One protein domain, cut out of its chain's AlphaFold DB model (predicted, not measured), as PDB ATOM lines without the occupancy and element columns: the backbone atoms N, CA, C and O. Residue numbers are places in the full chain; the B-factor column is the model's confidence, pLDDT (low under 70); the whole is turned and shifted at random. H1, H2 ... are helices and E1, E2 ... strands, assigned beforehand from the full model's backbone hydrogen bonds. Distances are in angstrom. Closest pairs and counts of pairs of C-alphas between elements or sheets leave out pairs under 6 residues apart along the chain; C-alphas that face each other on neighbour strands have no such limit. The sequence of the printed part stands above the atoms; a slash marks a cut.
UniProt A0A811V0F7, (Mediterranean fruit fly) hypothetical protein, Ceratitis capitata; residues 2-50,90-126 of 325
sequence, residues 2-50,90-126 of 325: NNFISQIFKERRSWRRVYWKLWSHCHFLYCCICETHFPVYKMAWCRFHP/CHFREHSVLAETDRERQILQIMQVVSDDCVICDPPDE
ATOM      1  N   ASN A   2      97.968 111.484  55.698       80.00
ATOM      2  CA  ASN A   2      98.613 110.737  54.600       80.00
ATOM      3  C   ASN A   2     100.142 110.893  54.530       80.00
ATOM      4  O   ASN A   2     100.836 109.910  54.285       80.00
ATOM      5  N   ASN A   3     100.683 112.079  54.834       89.06
ATOM      6  CA  ASN A   3     102.132 112.318  54.795       89.06
ATOM      7  C   ASN A   3     102.893 111.526  55.871       89.06
ATOM      8  O   ASN A   3     103.964 111.002  55.592       89.06
ATOM      9  N   PHE A   4     102.320 111.380  57.070       87.12
ATOM     10  CA  PHE A   4     102.927 110.617  58.166       87.12
ATOM     11  C   PHE A   4     102.965 109.118  57.857       87.12
ATOM     12  O   PHE A   4     104.010 108.490  57.964       87.12
ATOM     13  N   ILE A   5     101.848 108.558  57.383       89.12
ATOM     14  CA  ILE A   5     101.778 107.144  56.982       89.12
ATOM     15  C   ILE A   5     102.742 106.875  55.818       89.12
ATOM     16  O   ILE A   5     103.477 105.888  55.836       89.12
ATOM     17  N   SER A   6     102.797 107.790  54.845       88.81
ATOM     18  CA  SER A   6     103.751 107.721  53.730       88.81
ATOM     19  C   SER A   6     105.203 107.750  54.210       88.81
ATOM     20  O   SER A   6     106.034 107.021  53.677       88.81
ATOM     21  N   GLN A   7     105.514 108.560  55.224       90.38
ATOM     22  CA  GLN A   7     106.848 108.651  55.811       90.38
ATOM     23  C   GLN A   7     107.244 107.358  56.539       90.38
ATOM     24  O   GLN A   7     108.295 106.797  56.235       90.38
ATOM     25  N   ILE A   8     106.380 106.814  57.404       87.19
ATOM     26  CA  ILE A   8     106.652 105.534  58.086       87.19
ATOM     27  C   ILE A   8     106.840 104.412  57.058       87.19
ATOM     28  O   ILE A   8     107.709 103.553  57.219       87.19
ATOM     29  N   PHE A   9     106.052 104.409  55.978       89.69
ATOM     30  CA  PHE A   9     106.218 103.421  54.916       89.69
ATOM     31  C   PHE A   9     107.571 103.559  54.207       89.69
ATOM     32  O   PHE A   9     108.226 102.547  53.963       89.69
ATOM     33  N   LYS A  10     108.032 104.786  53.929       91.44
ATOM     34  CA  LYS A  10     109.372 105.028  53.364       91.44
ATOM     35  C   LYS A  10     110.485 104.500  54.276       91.44
ATOM     36  O   LYS A  10     111.432 103.901  53.769       91.44
ATOM     37  N   GLU A  11     110.349 104.688  55.586       87.19
ATOM     38  CA  GLU A  11     111.326 104.252  56.593       87.19
ATOM     39  C   GLU A  11     111.341 102.730  56.776       87.19
ATOM     40  O   GLU A  11     112.401 102.109  56.747       87.19
ATOM     41  N   ARG A  12     110.170 102.098  56.942       84.62
ATOM     42  CA  ARG A  12     110.081 100.674  57.326       84.62
ATOM     43  C   ARG A  12     109.840  99.711  56.164       84.62
ATOM     44  O   ARG A  12     109.964  98.501  56.366       84.62
ATOM     45  N   ARG A  13     109.480 100.225  54.979       87.12
ATOM     46  CA  ARG A  13     109.256  99.501  53.705       87.12
ATOM     47  C   ARG A  13     108.355  98.261  53.804       87.12
ATOM     48  O   ARG A  13     108.479  97.327  53.019       87.12
ATOM     49  N   SER A  14     107.446  98.233  54.776       90.31
ATOM     50  CA  SER A  14     106.543  97.108  55.017       90.31
ATOM     51  C   SER A  14     105.235  97.595  55.621       90.31
ATOM     52  O   SER A  14     105.227  98.179  56.704       90.31
ATOM     53  N   TRP A  15     104.114  97.301  54.959       91.38
ATOM     54  CA  TRP A  15     102.781  97.639  55.466       91.38
ATOM     55  C   TRP A  15     102.472  96.966  56.803       91.38
ATOM     56  O   TRP A  15     101.848  97.584  57.660       91.38
ATOM     57  N   ARG A  16     102.978  95.745  57.028       90.44
ATOM     58  CA  ARG A  16     102.861  95.064  58.325       90.44
ATOM     59  C   ARG A  16     103.546  95.869  59.434       90.44
ATOM     60  O   ARG A  16     102.961  96.049  60.496       90.44
ATOM     61  N   ARG A  17     104.754  96.390  59.187       89.38
ATOM     62  CA  ARG A  17     105.476  97.238  60.154       89.38
ATOM     63  C   ARG A  17     104.781  98.582  60.367       89.38
ATOM     64  O   ARG A  17     104.695  99.040  61.498       89.38
ATOM     65  N   VAL A  18     104.247  99.191  59.305       90.69
ATOM     66  CA  VAL A  18     103.454 100.430  59.404       90.69
ATOM     67  C   VAL A  18     102.212 100.214  60.268       90.69
ATOM     68  O   VAL A  18     101.945 101.023  61.151       90.69
ATOM     69  N   TYR A  19     101.479  99.118  60.047       92.44
ATOM     70  CA  TYR A  19     100.296  98.773  60.832       92.44
ATOM     71  C   TYR A  19     100.627  98.655  62.319       92.44
ATOM     72  O   TYR A  19     100.015  99.346  63.127       92.44
ATOM     73  N   TRP A  20     101.622  97.836  62.677       92.31
ATOM     74  CA  TRP A  20     101.997  97.646  64.079       92.31
ATOM     75  C   TRP A  20     102.516  98.927  64.720       92.31
ATOM     76  O   TRP A  20     102.197  99.204  65.879       92.31
ATOM     77  N   LYS A  21     103.203  99.772  63.943       90.00
ATOM     78  CA  LYS A  21     103.602 101.088  64.420       90.00
ATOM     79  C   LYS A  21     102.381 101.937  64.751       90.00
ATOM     80  O   LYS A  21     102.247 102.387  65.882       90.00
ATOM     81  N   LEU A  22     101.449 102.106  63.818       91.94
ATOM     82  CA  LEU A  22     100.228 102.885  64.049       91.94
ATOM     83  C   LEU A  22      99.378 102.314  65.189       91.94
ATOM     84  O   LEU A  22      98.896 103.071  66.026       91.94
ATOM     85  N   TRP A  23      99.252 100.989  65.268       94.25
ATOM     86  CA  TRP A  23      98.581 100.312  66.374       94.25
ATOM     87  C   TRP A  23      99.185 100.739  67.717       94.25
ATOM     88  O   TRP A  23      98.453 101.173  68.603       94.25
ATOM     89  N   SER A  24     100.514 100.746  67.833       93.19
ATOM     90  CA  SER A  24     101.215 101.154  69.056       93.19
ATOM     91  C   SER A  24     101.093 102.649  69.398       93.19
ATOM     92  O   SER A  24     101.241 103.021  70.559       93.19
ATOM     93  N   HIS A  25     100.789 103.509  68.418       91.25
ATOM     94  CA  HIS A  25     100.474 104.928  68.640       91.25
ATOM     95  C   HIS A  25      99.069 105.149  69.216       91.25
ATOM     96  O   HIS A  25      98.851 106.146  69.900       91.25
ATOM     97  N   CYS A  26      98.128 104.248  68.929       93.31
ATOM     98  CA  CYS A  26      96.718 104.400  69.295       93.31
ATOM     99  C   CYS A  26      96.324 103.651  70.575       93.31
ATOM    100  O   CYS A  26      95.235 103.883  71.099       93.31
ATOM    101  N   HIS A  27      97.167 102.740  71.060       94.38
ATOM    102  CA  HIS A  27      96.913 101.971  72.276       94.38
ATOM    103  C   HIS A  27      97.728 102.542  73.428       94.38
ATOM    104  O   HIS A  27      98.907 102.851  73.260       94.38
ATOM    105  N   PHE A  28      97.081 102.674  74.581       95.25
ATOM    106  CA  PHE A  28      97.641 103.291  75.775       95.25
ATOM    107  C   PHE A  28      97.588 102.310  76.938       95.25
ATOM    108  O   PHE A  28      96.671 101.494  77.021       95.25
ATOM    109  N   LEU A  29      98.579 102.412  77.815       95.25
ATOM    110  CA  LEU A  29      98.696 101.655  79.055       95.25
ATOM    111  C   LEU A  29      99.025 102.621  80.195       95.25
ATOM    112  O   LEU A  29      99.565 103.705  79.956       95.25
ATOM    113  N   TYR A  30      98.705 102.235  81.426       95.44
ATOM    114  CA  TYR A  30      99.033 103.002  82.626       95.44
ATOM    115  C   TYR A  30     100.295 102.459  83.296       95.44
ATOM    116  O   TYR A  30     100.431 101.251  83.500       95.44
ATOM    117  N   CYS A  31     101.224 103.349  83.645       94.19
ATOM    118  CA  CYS A  31     102.414 103.001  84.415       94.19
ATOM    119  C   CYS A  31     102.213 103.350  85.891       94.19
ATOM    120  O   CYS A  31     101.998 104.517  86.207       94.19
ATOM    121  N   CYS A  32     102.381 102.388  86.799       94.38
ATOM    122  CA  CYS A  32     102.251 102.627  88.243       94.38
ATOM    123  C   CYS A  32     103.459 103.341  88.870       94.38
ATOM    124  O   CYS A  32     103.391 103.783  90.007       94.38
ATOM    125  N   ILE A  33     104.575 103.454  88.144       91.94
ATOM    126  CA  ILE A  33     105.812 104.047  88.667       91.94
ATOM    127  C   ILE A  33     105.914 105.544  88.361       91.94
ATOM    128  O   ILE A  33     106.408 106.310  89.179       91.94
ATOM    129  N   CYS A  34     105.496 105.960  87.165       89.88
ATOM    130  CA  CYS A  34     105.440 107.373  86.773       89.88
ATOM    131  C   CYS A  34     104.005 107.906  86.715       89.88
ATOM    132  O   CYS A  34     103.792 108.988  86.176       89.88
ATOM    133  N   GLU A  35     103.045 107.110  87.194       92.00
ATOM    134  CA  GLU A  35     101.627 107.443  87.388       92.00
ATOM    135  C   GLU A  35     100.953 108.103  86.176       92.00
ATOM    136  O   GLU A  35     100.074 108.954  86.293       92.00
ATOM    137  N   THR A  36     101.368 107.710  84.973       91.00
ATOM    138  CA  THR A  36     100.944 108.343  83.722       91.00
ATOM    139  C   THR A  36     100.559 107.308  82.680       91.00
ATOM    140  O   THR A  36     101.138 106.222  82.591       91.00
ATOM    141  N   HIS A  37      99.565 107.672  81.870       93.88
ATOM    142  CA  HIS A  37      99.199 106.915  80.683       93.88
ATOM    143  C   HIS A  37     100.192 107.210  79.565       93.88
ATOM    144  O   HIS A  37     100.511 108.369  79.288       93.88
ATOM    145  N   PHE A  38     100.652 106.166  78.890       93.12
ATOM    146  CA  PHE A  38     101.610 106.281  77.803       93.12
ATOM    147  C   PHE A  38     101.174 105.408  76.619       93.12
ATOM    148  O   PHE A  38     100.554 104.360  76.811       93.12
ATOM    149  N   PRO A  39     101.456 105.836  75.379       94.19
ATOM    150  CA  PRO A  39     101.193 105.018  74.208       94.19
ATOM    151  C   PRO A  39     102.209 103.873  74.123       94.19
ATOM    152  O   PRO A  39     103.388 104.068  74.419       94.19
ATOM    153  N   VAL A  40     101.785 102.699  73.656       93.62
ATOM    154  CA  VAL A  40     102.598 101.464  73.655       93.62
ATOM    155  C   VAL A  40     103.951 101.633  72.950       93.62
ATOM    156  O   VAL A  40     104.946 101.069  73.393       93.62
ATOM    157  N   TYR A  41     104.053 102.464  71.905       91.12
ATOM    158  CA  TYR A  41     105.345 102.700  71.230       91.12
ATOM    159  C   TYR A  41     106.427 103.327  72.125       91.12
ATOM    160  O   TYR A  41     107.604 103.298  71.764       91.12
ATOM    161  N   LYS A  42     106.028 103.908  73.264       91.56
ATOM    162  CA  LYS A  42     106.888 104.512  74.286       91.56
ATOM    163  C   LYS A  42     107.142 103.578  75.472       91.56
ATOM    164  O   LYS A  42     107.499 104.060  76.538       91.56
ATOM    165  N   MET A  43     106.972 102.263  75.322       91.44
ATOM    166  CA  MET A  43     107.127 101.301  76.425       91.44
ATOM    167  C   MET A  43     108.445 101.454  77.201       91.44
ATOM    168  O   MET A  43     108.452 101.347  78.423       91.44
ATOM    169  N   ALA A  44     109.539 101.792  76.517       90.88
ATOM    170  CA  ALA A  44     110.857 101.996  77.116       90.88
ATOM    171  C   ALA A  44     111.143 103.447  77.563       90.88
ATOM    172  O   ALA A  44     112.299 103.793  77.782       90.88
ATOM    173  N   TRP A  45     110.142 104.338  77.625       91.38
ATOM    174  CA  TRP A  45     110.351 105.782  77.830       91.38
ATOM    175  C   TRP A  45     109.985 106.265  79.245       91.38
ATOM    176  O   TRP A  45     109.779 107.465  79.457       91.38
ATOM    177  N   CYS A  46     109.943 105.375  80.240       91.69
ATOM    178  CA  CYS A  46     109.703 105.780  81.621       91.69
ATOM    179  C   CYS A  46     110.924 106.548  82.137       91.69
ATOM    180  O   CYS A  46     111.991 105.974  82.359       91.69
ATOM    181  N   ARG A  47     110.776 107.858  82.340       91.12
ATOM    182  CA  ARG A  47     111.867 108.732  82.790       91.12
ATOM    183  C   ARG A  47     112.116 108.556  84.283       91.12
ATOM    184  O   ARG A  47     111.174 108.553  85.071       91.12
ATOM    185  N   PHE A  48     113.380 108.456  84.684       90.75
ATOM    186  CA  PHE A  48     113.769 108.434  86.096       90.75
ATOM    187  C   PHE A  48     115.180 108.992  86.331       90.75
ATOM    188  O   PHE A  48     115.976 109.148  85.401       90.75
ATOM    189  N   HIS A  49     115.483 109.296  87.594       90.31
ATOM    190  CA  HIS A  49     116.846 109.527  88.063       90.31
ATOM    191  C   HIS A  49     117.332 108.289  88.826       90.31
ATOM    192  O   HIS A  49     116.649 107.858  89.754       90.31
ATOM    193  N   PRO A  50     118.493 107.711  88.474       90.88
ATOM    194  CA  PRO A  50     119.052 106.569  89.195       90.88
ATOM    195  C   PRO A  50     119.620 106.957  90.565       90.88
ATOM    196  O   PRO A  50     119.803 106.092  91.414       90.88
ATOM    197  N   CYS A  90     116.453 111.735  83.865       88.50
ATOM    198  CA  CYS A  90     117.518 111.834  82.853       88.50
ATOM    199  C   CYS A  90     117.874 110.491  82.205       88.50
ATOM    200  O   CYS A  90     118.600 110.467  81.219       88.50
ATOM    201  N   HIS A  91     117.369 109.385  82.747       89.31
ATOM    202  CA  HIS A  91     117.474 108.064  82.143       89.31
ATOM    203  C   HIS A  91     116.092 107.533  81.794       89.31
ATOM    204  O   HIS A  91     115.084 107.934  82.384       89.31
ATOM    205  N   PHE A  92     116.074 106.603  80.848       91.56
ATOM    206  CA  PHE A  92     114.890 105.882  80.420       91.56
ATOM    207  C   PHE A  92     114.945 104.437  80.915       91.56
ATOM    208  O   PHE A  92     116.012 103.824  80.950       91.56
ATOM    209  N   ARG A  93     113.793 103.914  81.323       91.19
ATOM    210  CA  ARG A  93     113.554 102.499  81.621       91.19
ATOM    211  C   ARG A  93     112.208 102.080  81.050       91.19
ATOM    212  O   ARG A  93     111.405 102.919  80.640       91.19
ATOM    213  N   GLU A  94     111.936 100.788  81.087       92.56
ATOM    214  CA  GLU A  94     110.608 100.274  80.775       92.56
ATOM    215  C   GLU A  94     109.563 100.759  81.783       92.56
ATOM    216  O   GLU A  94     109.802 100.818  82.993       92.56
ATOM    217  N   HIS A  95     108.395 101.133  81.271       93.31
ATOM    218  CA  HIS A  95     107.225 101.398  82.092       93.31
ATOM    219  C   HIS A  95     106.770 100.110  82.788       93.31
ATOM    220  O   HIS A  95     106.666  99.054  82.169       93.31
ATOM    221  N   SER A  96     106.436 100.201  84.075       95.06
ATOM    222  CA  SER A  96     105.816  99.097  84.812       95.06
ATOM    223  C   SER A  96     104.300  99.218  84.714       95.06
ATOM    224  O   SER A  96     103.703 100.111  85.314       95.06
ATOM    225  N   VAL A  97     103.687  98.346  83.916       95.38
ATOM    226  CA  VAL A  97     102.257  98.420  83.598       95.38
ATOM    227  C   VAL A  97     101.425  97.693  84.643       95.38
ATOM    228  O   VAL A  97     101.655  96.514  84.913       95.38
ATOM    229  N   LEU A  98     100.413  98.381  85.170       92.56
ATOM    230  CA  LEU A  98      99.353  97.769  85.964       92.56
ATOM    231  C   LEU A  98      98.157  97.500  85.040       92.56
ATOM    232  O   LEU A  98      97.424  98.418  84.695       92.56
ATOM    233  N   ALA A  99      98.002  96.255  84.581       93.44
ATOM    234  CA  ALA A  99      96.908  95.868  83.688       93.44
ATOM    235  C   ALA A  99      95.685  95.404  84.494       93.44
ATOM    236  O   ALA A  99      95.614  94.253  84.942       93.44
ATOM    237  N   GLU A 100      94.719  96.300  84.673       93.69
ATOM    238  CA  GLU A 100      93.497  96.049  85.442       93.69
ATOM    239  C   GLU A 100      92.407  95.421  84.568       93.69
ATOM    240  O   GLU A 100      91.694  94.508  84.999       93.69
ATOM    241  N   THR A 101      92.331  95.842  83.307       95.62
ATOM    242  CA  THR A 101      91.326  95.391  82.342       95.62
ATOM    243  C   THR A 101      91.846  94.275  81.436       95.62
ATOM    244  O   THR A 101      93.032  94.198  81.107       95.62
ATOM    245  N   ASP A 102      90.941  93.429  80.940       96.75
ATOM    246  CA  ASP A 102      91.302  92.388  79.964       96.75
ATOM    247  C   ASP A 102      91.837  92.978  78.659       96.75
ATOM    248  O   ASP A 102      92.697  92.386  78.008       96.75
ATOM    249  N   ARG A 103      91.388  94.186  78.303       95.19
ATOM    250  CA  ARG A 103      91.906  94.930  77.154       95.19
ATOM    251  C   ARG A 103      93.393  95.246  77.313       95.19
ATOM    252  O   ARG A 103      94.155  95.037  76.375       95.19
ATOM    253  N   GLU A 104      93.819  95.737  78.473       94.56
ATOM    254  CA  GLU A 104      95.231  96.049  78.741       94.56
ATOM    255  C   GLU A 104      96.092  94.785  78.739       94.56
ATOM    256  O   GLU A 104      97.175  94.778  78.154       94.56
ATOM    257  N   ARG A 105      95.575  93.685  79.304       95.94
ATOM    258  CA  ARG A 105      96.237  92.369  79.256       95.94
ATOM    259  C   ARG A 105      96.428  91.888  77.819       95.94
ATOM    260  O   ARG A 105      97.514  91.433  77.469       95.94
ATOM    261  N   GLN A 106      95.412  92.041  76.969       95.56
ATOM    262  CA  GLN A 106      95.505  91.707  75.545       95.56
ATOM    263  C   GLN A 106      96.521  92.588  74.811       95.56
ATOM    264  O   GLN A 106      97.285  92.080  73.995       95.56
ATOM    265  N   ILE A 107      96.571  93.891  75.107       94.62
ATOM    266  CA  ILE A 107      97.572  94.802  74.529       94.62
ATOM    267  C   ILE A 107      98.989  94.333  74.891       94.62
ATOM    268  O   ILE A 107      99.833  94.225  74.002       94.62
ATOM    269  N   LEU A 108      99.242  94.001  76.163       92.50
ATOM    270  CA  LEU A 108     100.535  93.473  76.615       92.50
ATOM    271  C   LEU A 108     100.883  92.138  75.944       92.50
ATOM    272  O   LEU A 108     102.013  91.950  75.500       92.50
ATOM    273  N   GLN A 109      99.913  91.231  75.817       93.50
ATOM    274  CA  GLN A 109     100.114  89.947  75.149       93.50
ATOM    275  C   GLN A 109     100.463  90.125  73.664       93.50
ATOM    276  O   GLN A 109     101.376  89.474  73.162       93.50
ATOM    277  N   ILE A 110      99.772  91.025  72.957       93.12
ATOM    278  CA  ILE A 110     100.095  91.360  71.563       93.12
ATOM    279  C   ILE A 110     101.518  91.916  71.475       93.12
ATOM    280  O   ILE A 110     102.272  91.509  70.594       93.12
ATOM    281  N   MET A 111     101.903  92.801  72.398       89.31
ATOM    282  CA  MET A 111     103.243  93.388  72.428       89.31
ATOM    283  C   MET A 111     104.340  92.327  72.586       89.31
ATOM    284  O   MET A 111     105.337  92.403  71.887       89.31
ATOM    285  N   GLN A 112     104.136  91.306  73.423       87.62
ATOM    286  CA  GLN A 112     105.104  90.215  73.614       87.62
ATOM    287  C   GLN A 112     105.307  89.345  72.362       87.62
ATOM    288  O   GLN A 112     106.355  88.724  72.199       87.62
ATOM    289  N   VAL A 113     104.299  89.258  71.490       88.94
ATOM    290  CA  VAL A 113     104.337  88.421  70.278       88.94
ATOM    291  C   VAL A 113     104.866  89.194  69.069       88.94
ATOM    292  O   VAL A 113     105.436  88.611  68.143       88.94
ATOM    293  N   VAL A 114     104.651  90.508  69.032       86.62
ATOM    294  CA  VAL A 114     105.096  91.359  67.928       86.62
ATOM    295  C   VAL A 114     106.540  91.792  68.176       86.62
ATOM    296  O   VAL A 114     106.840  92.364  69.208       86.62
ATOM    297  N   SER A 115     107.429  91.565  67.204       73.62
ATOM    298  CA  SER A 115     108.840  91.966  67.304       73.62
ATOM    299  C   SER A 115     108.999  93.450  67.656       73.62
ATOM    300  O   SER A 115     108.369  94.298  67.013       73.62
ATOM    301  N   ASP A 116     109.898  93.755  68.593       71.62
ATOM    302  CA  ASP A 116     110.139  95.106  69.124       71.62
ATOM    303  C   ASP A 116     110.398  96.148  68.025       71.62
ATOM    304  O   ASP A 116     109.821  97.239  68.054       71.62
ATOM    305  N   ASP A 117     111.117  95.762  66.962       72.75
ATOM    306  CA  ASP A 117     111.381  96.569  65.759       72.75
ATOM    307  C   ASP A 117     110.120  97.090  65.040       72.75
ATOM    308  O   ASP A 117     110.199  97.943  64.149       72.75
ATOM    309  N   CYS A 118     108.939  96.546  65.338       75.00
ATOM    310  CA  CYS A 118     107.679  96.940  64.711       75.00
ATOM    311  C   CYS A 118     106.874  97.943  65.548       75.00
ATOM    312  O   CYS A 118     106.034  98.651  64.990       75.00
ATOM    313  N   VAL A 119     107.112  98.006  66.859       74.38
ATOM    314  CA  VAL A 119     106.230  98.669  67.834       74.38
ATOM    315  C   VAL A 119     106.999  99.754  68.579       74.38
ATOM    316  O   VAL A 119     106.571 100.912  68.609       74.38
ATOM    317  N   ILE A 120     108.176  99.424  69.103       77.19
ATOM    318  CA  ILE A 120     108.933 100.280  70.014       77.19
ATOM    319  C   ILE A 120     109.701 101.348  69.214       77.19
ATOM    320  O   ILE A 120     110.089 101.153  68.059       77.19
ATOM    321  N   CYS A 121     109.795 102.559  69.764       75.75
ATOM    322  CA  CYS A 121     110.776 103.552  69.327       75.75
ATOM    323  C   CYS A 121     111.913 103.602  70.339       75.75
ATOM    324  O   CYS A 121     111.646 103.642  71.544       75.75
ATOM    325  N   ASP A 122     113.137 103.749  69.848       74.31
ATOM    326  CA  ASP A 122     114.241 104.178  70.695       74.31
ATOM    327  C   ASP A 122     113.912 105.549  71.307       74.31
ATOM    328  O   ASP A 122     113.305 106.398  70.633       74.31
ATOM    329  N   PRO A 123     114.226 105.761  72.595       73.94
ATOM    330  CA  PRO A 123     114.063 107.066  73.207       73.94
ATOM    331  C   PRO A 123     114.925 108.103  72.470       73.94
ATOM    332  O   PRO A 123     116.006 107.770  71.987       73.94
ATOM    333  N   PRO A 124     114.460 109.358  72.355       72.56
ATOM    334  CA  PRO A 124     115.242 110.409  71.719       72.56
ATOM    335  C   PRO A 124     116.532 110.674  72.503       72.56
ATOM    336  O   PRO A 124     116.525 110.655  73.737       72.56
ATOM    337  N   ASP A 125     117.616 110.982  71.788       62.31
ATOM    338  CA  ASP A 125     118.877 111.397  72.399       62.31
ATOM    339  C   ASP A 125     118.662 112.674  73.237       62.31
ATOM    340  O   ASP A 125     118.244 113.719  72.728       62.31
ATOM    341  N   GLU A 126     118.958 112.602  74.542       56.25
ATOM    342  CA  GLU A 126     118.772 113.704  75.511       56.25
ATOM    343  C   GLU A 126     119.565 114.980  75.148       56.25
ATOM    344  O   GLU A 126     119.275 116.050  75.684       56.25
TER     345      GLU A 126
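This is residues 2 to 50 and 90 to 126 of the 325 residues of the protein "(Mediterranean fruit fly) hypothetical protein" of Ceratitis capitata (UniProt A0A811V0F7). Two helices, H1 and H2, make a corner at one end of this domain, and beyond them come two small, separate two-stranded sheets, first the hairpin E1 and E2 and then the pair E3 and E4. H2 leads into the hairpin, the third helix H3 lies by E1, away from E3 and E4, and a last stretch with no named element, residues 114 to 126, runs from the end of H3. The printed part has 86 residues, with three named helices and four named strands in the order H1 H2 E1 E2 E3 E4 H3. Both sheets, E1 - E2 and E3 - E4, are antiparallel, and the class is mixed, helices and strands. The whole is compact, with a radius of gyration of the C-alphas of 13.6 A and spans of 36 by 35 by 21 A.

Start at H1, residues 2 to 12, which touches H2, residues 15 to 26, at a steep tilt of 59 degrees, opposite ways. Their closest C-alphas are those of Phe 9 and Val 18, 6.1 A apart, and H2 touches H1 with residues 15 to 18 alone. In E1, residues 28 to 31, and E2, residues 36 to 39, look for the hairpin: N 38 and O 29 are within hydrogen-bond range at 2.9 A, and the directions stand at 144 degrees. The closest C-alphas of H2 and E2, those of His 25 and Pro 39, are 5.6 A apart. E3, residues 46 to 48, is only just apart from E1, with the closest C-alphas at 8.3 A. Its antiparallel neighbour is E4, residues 91 to 93, where N 46 and O 93 are 2.9 A apart, within hydrogen-bond range. H3, residues 102 to 113, comes closest to E1 at the C-alphas of Glu 104 and Leu 29, 6.6 A apart; H3 and H2 are near each other. In H1, H2 and H3 each O i to N i+4 pair is within hydrogen-bond range.

Find C-alpha 2 at (98.613, 110.737, 54.600); from there H1 runs 15.5 A to C-alpha 12. H2 covers 16.5 A and ends at C-alpha 26, at (96.718, 104.400, 69.295). E1 measures 9.9 A and E2 10.1 A; E3 and E4 have three residues each, 6.6 A and 6.8 A long. H3 runs 16.7 A to C-alpha 113 at (104.337, 88.421, 70.278).

The C-alphas farthest apart are those of Asn 2 and Pro 50, 40.4 A. Residues 51 to 89 are not printed; C-alphas 50 and 90 stand 8.4 A apart across this cut, which lies in the link from E3 to E4. Of the links that are printed whole, none is long. The mean pLDDT of the printed part is 88.8, and residues 125 to 126 are under 70.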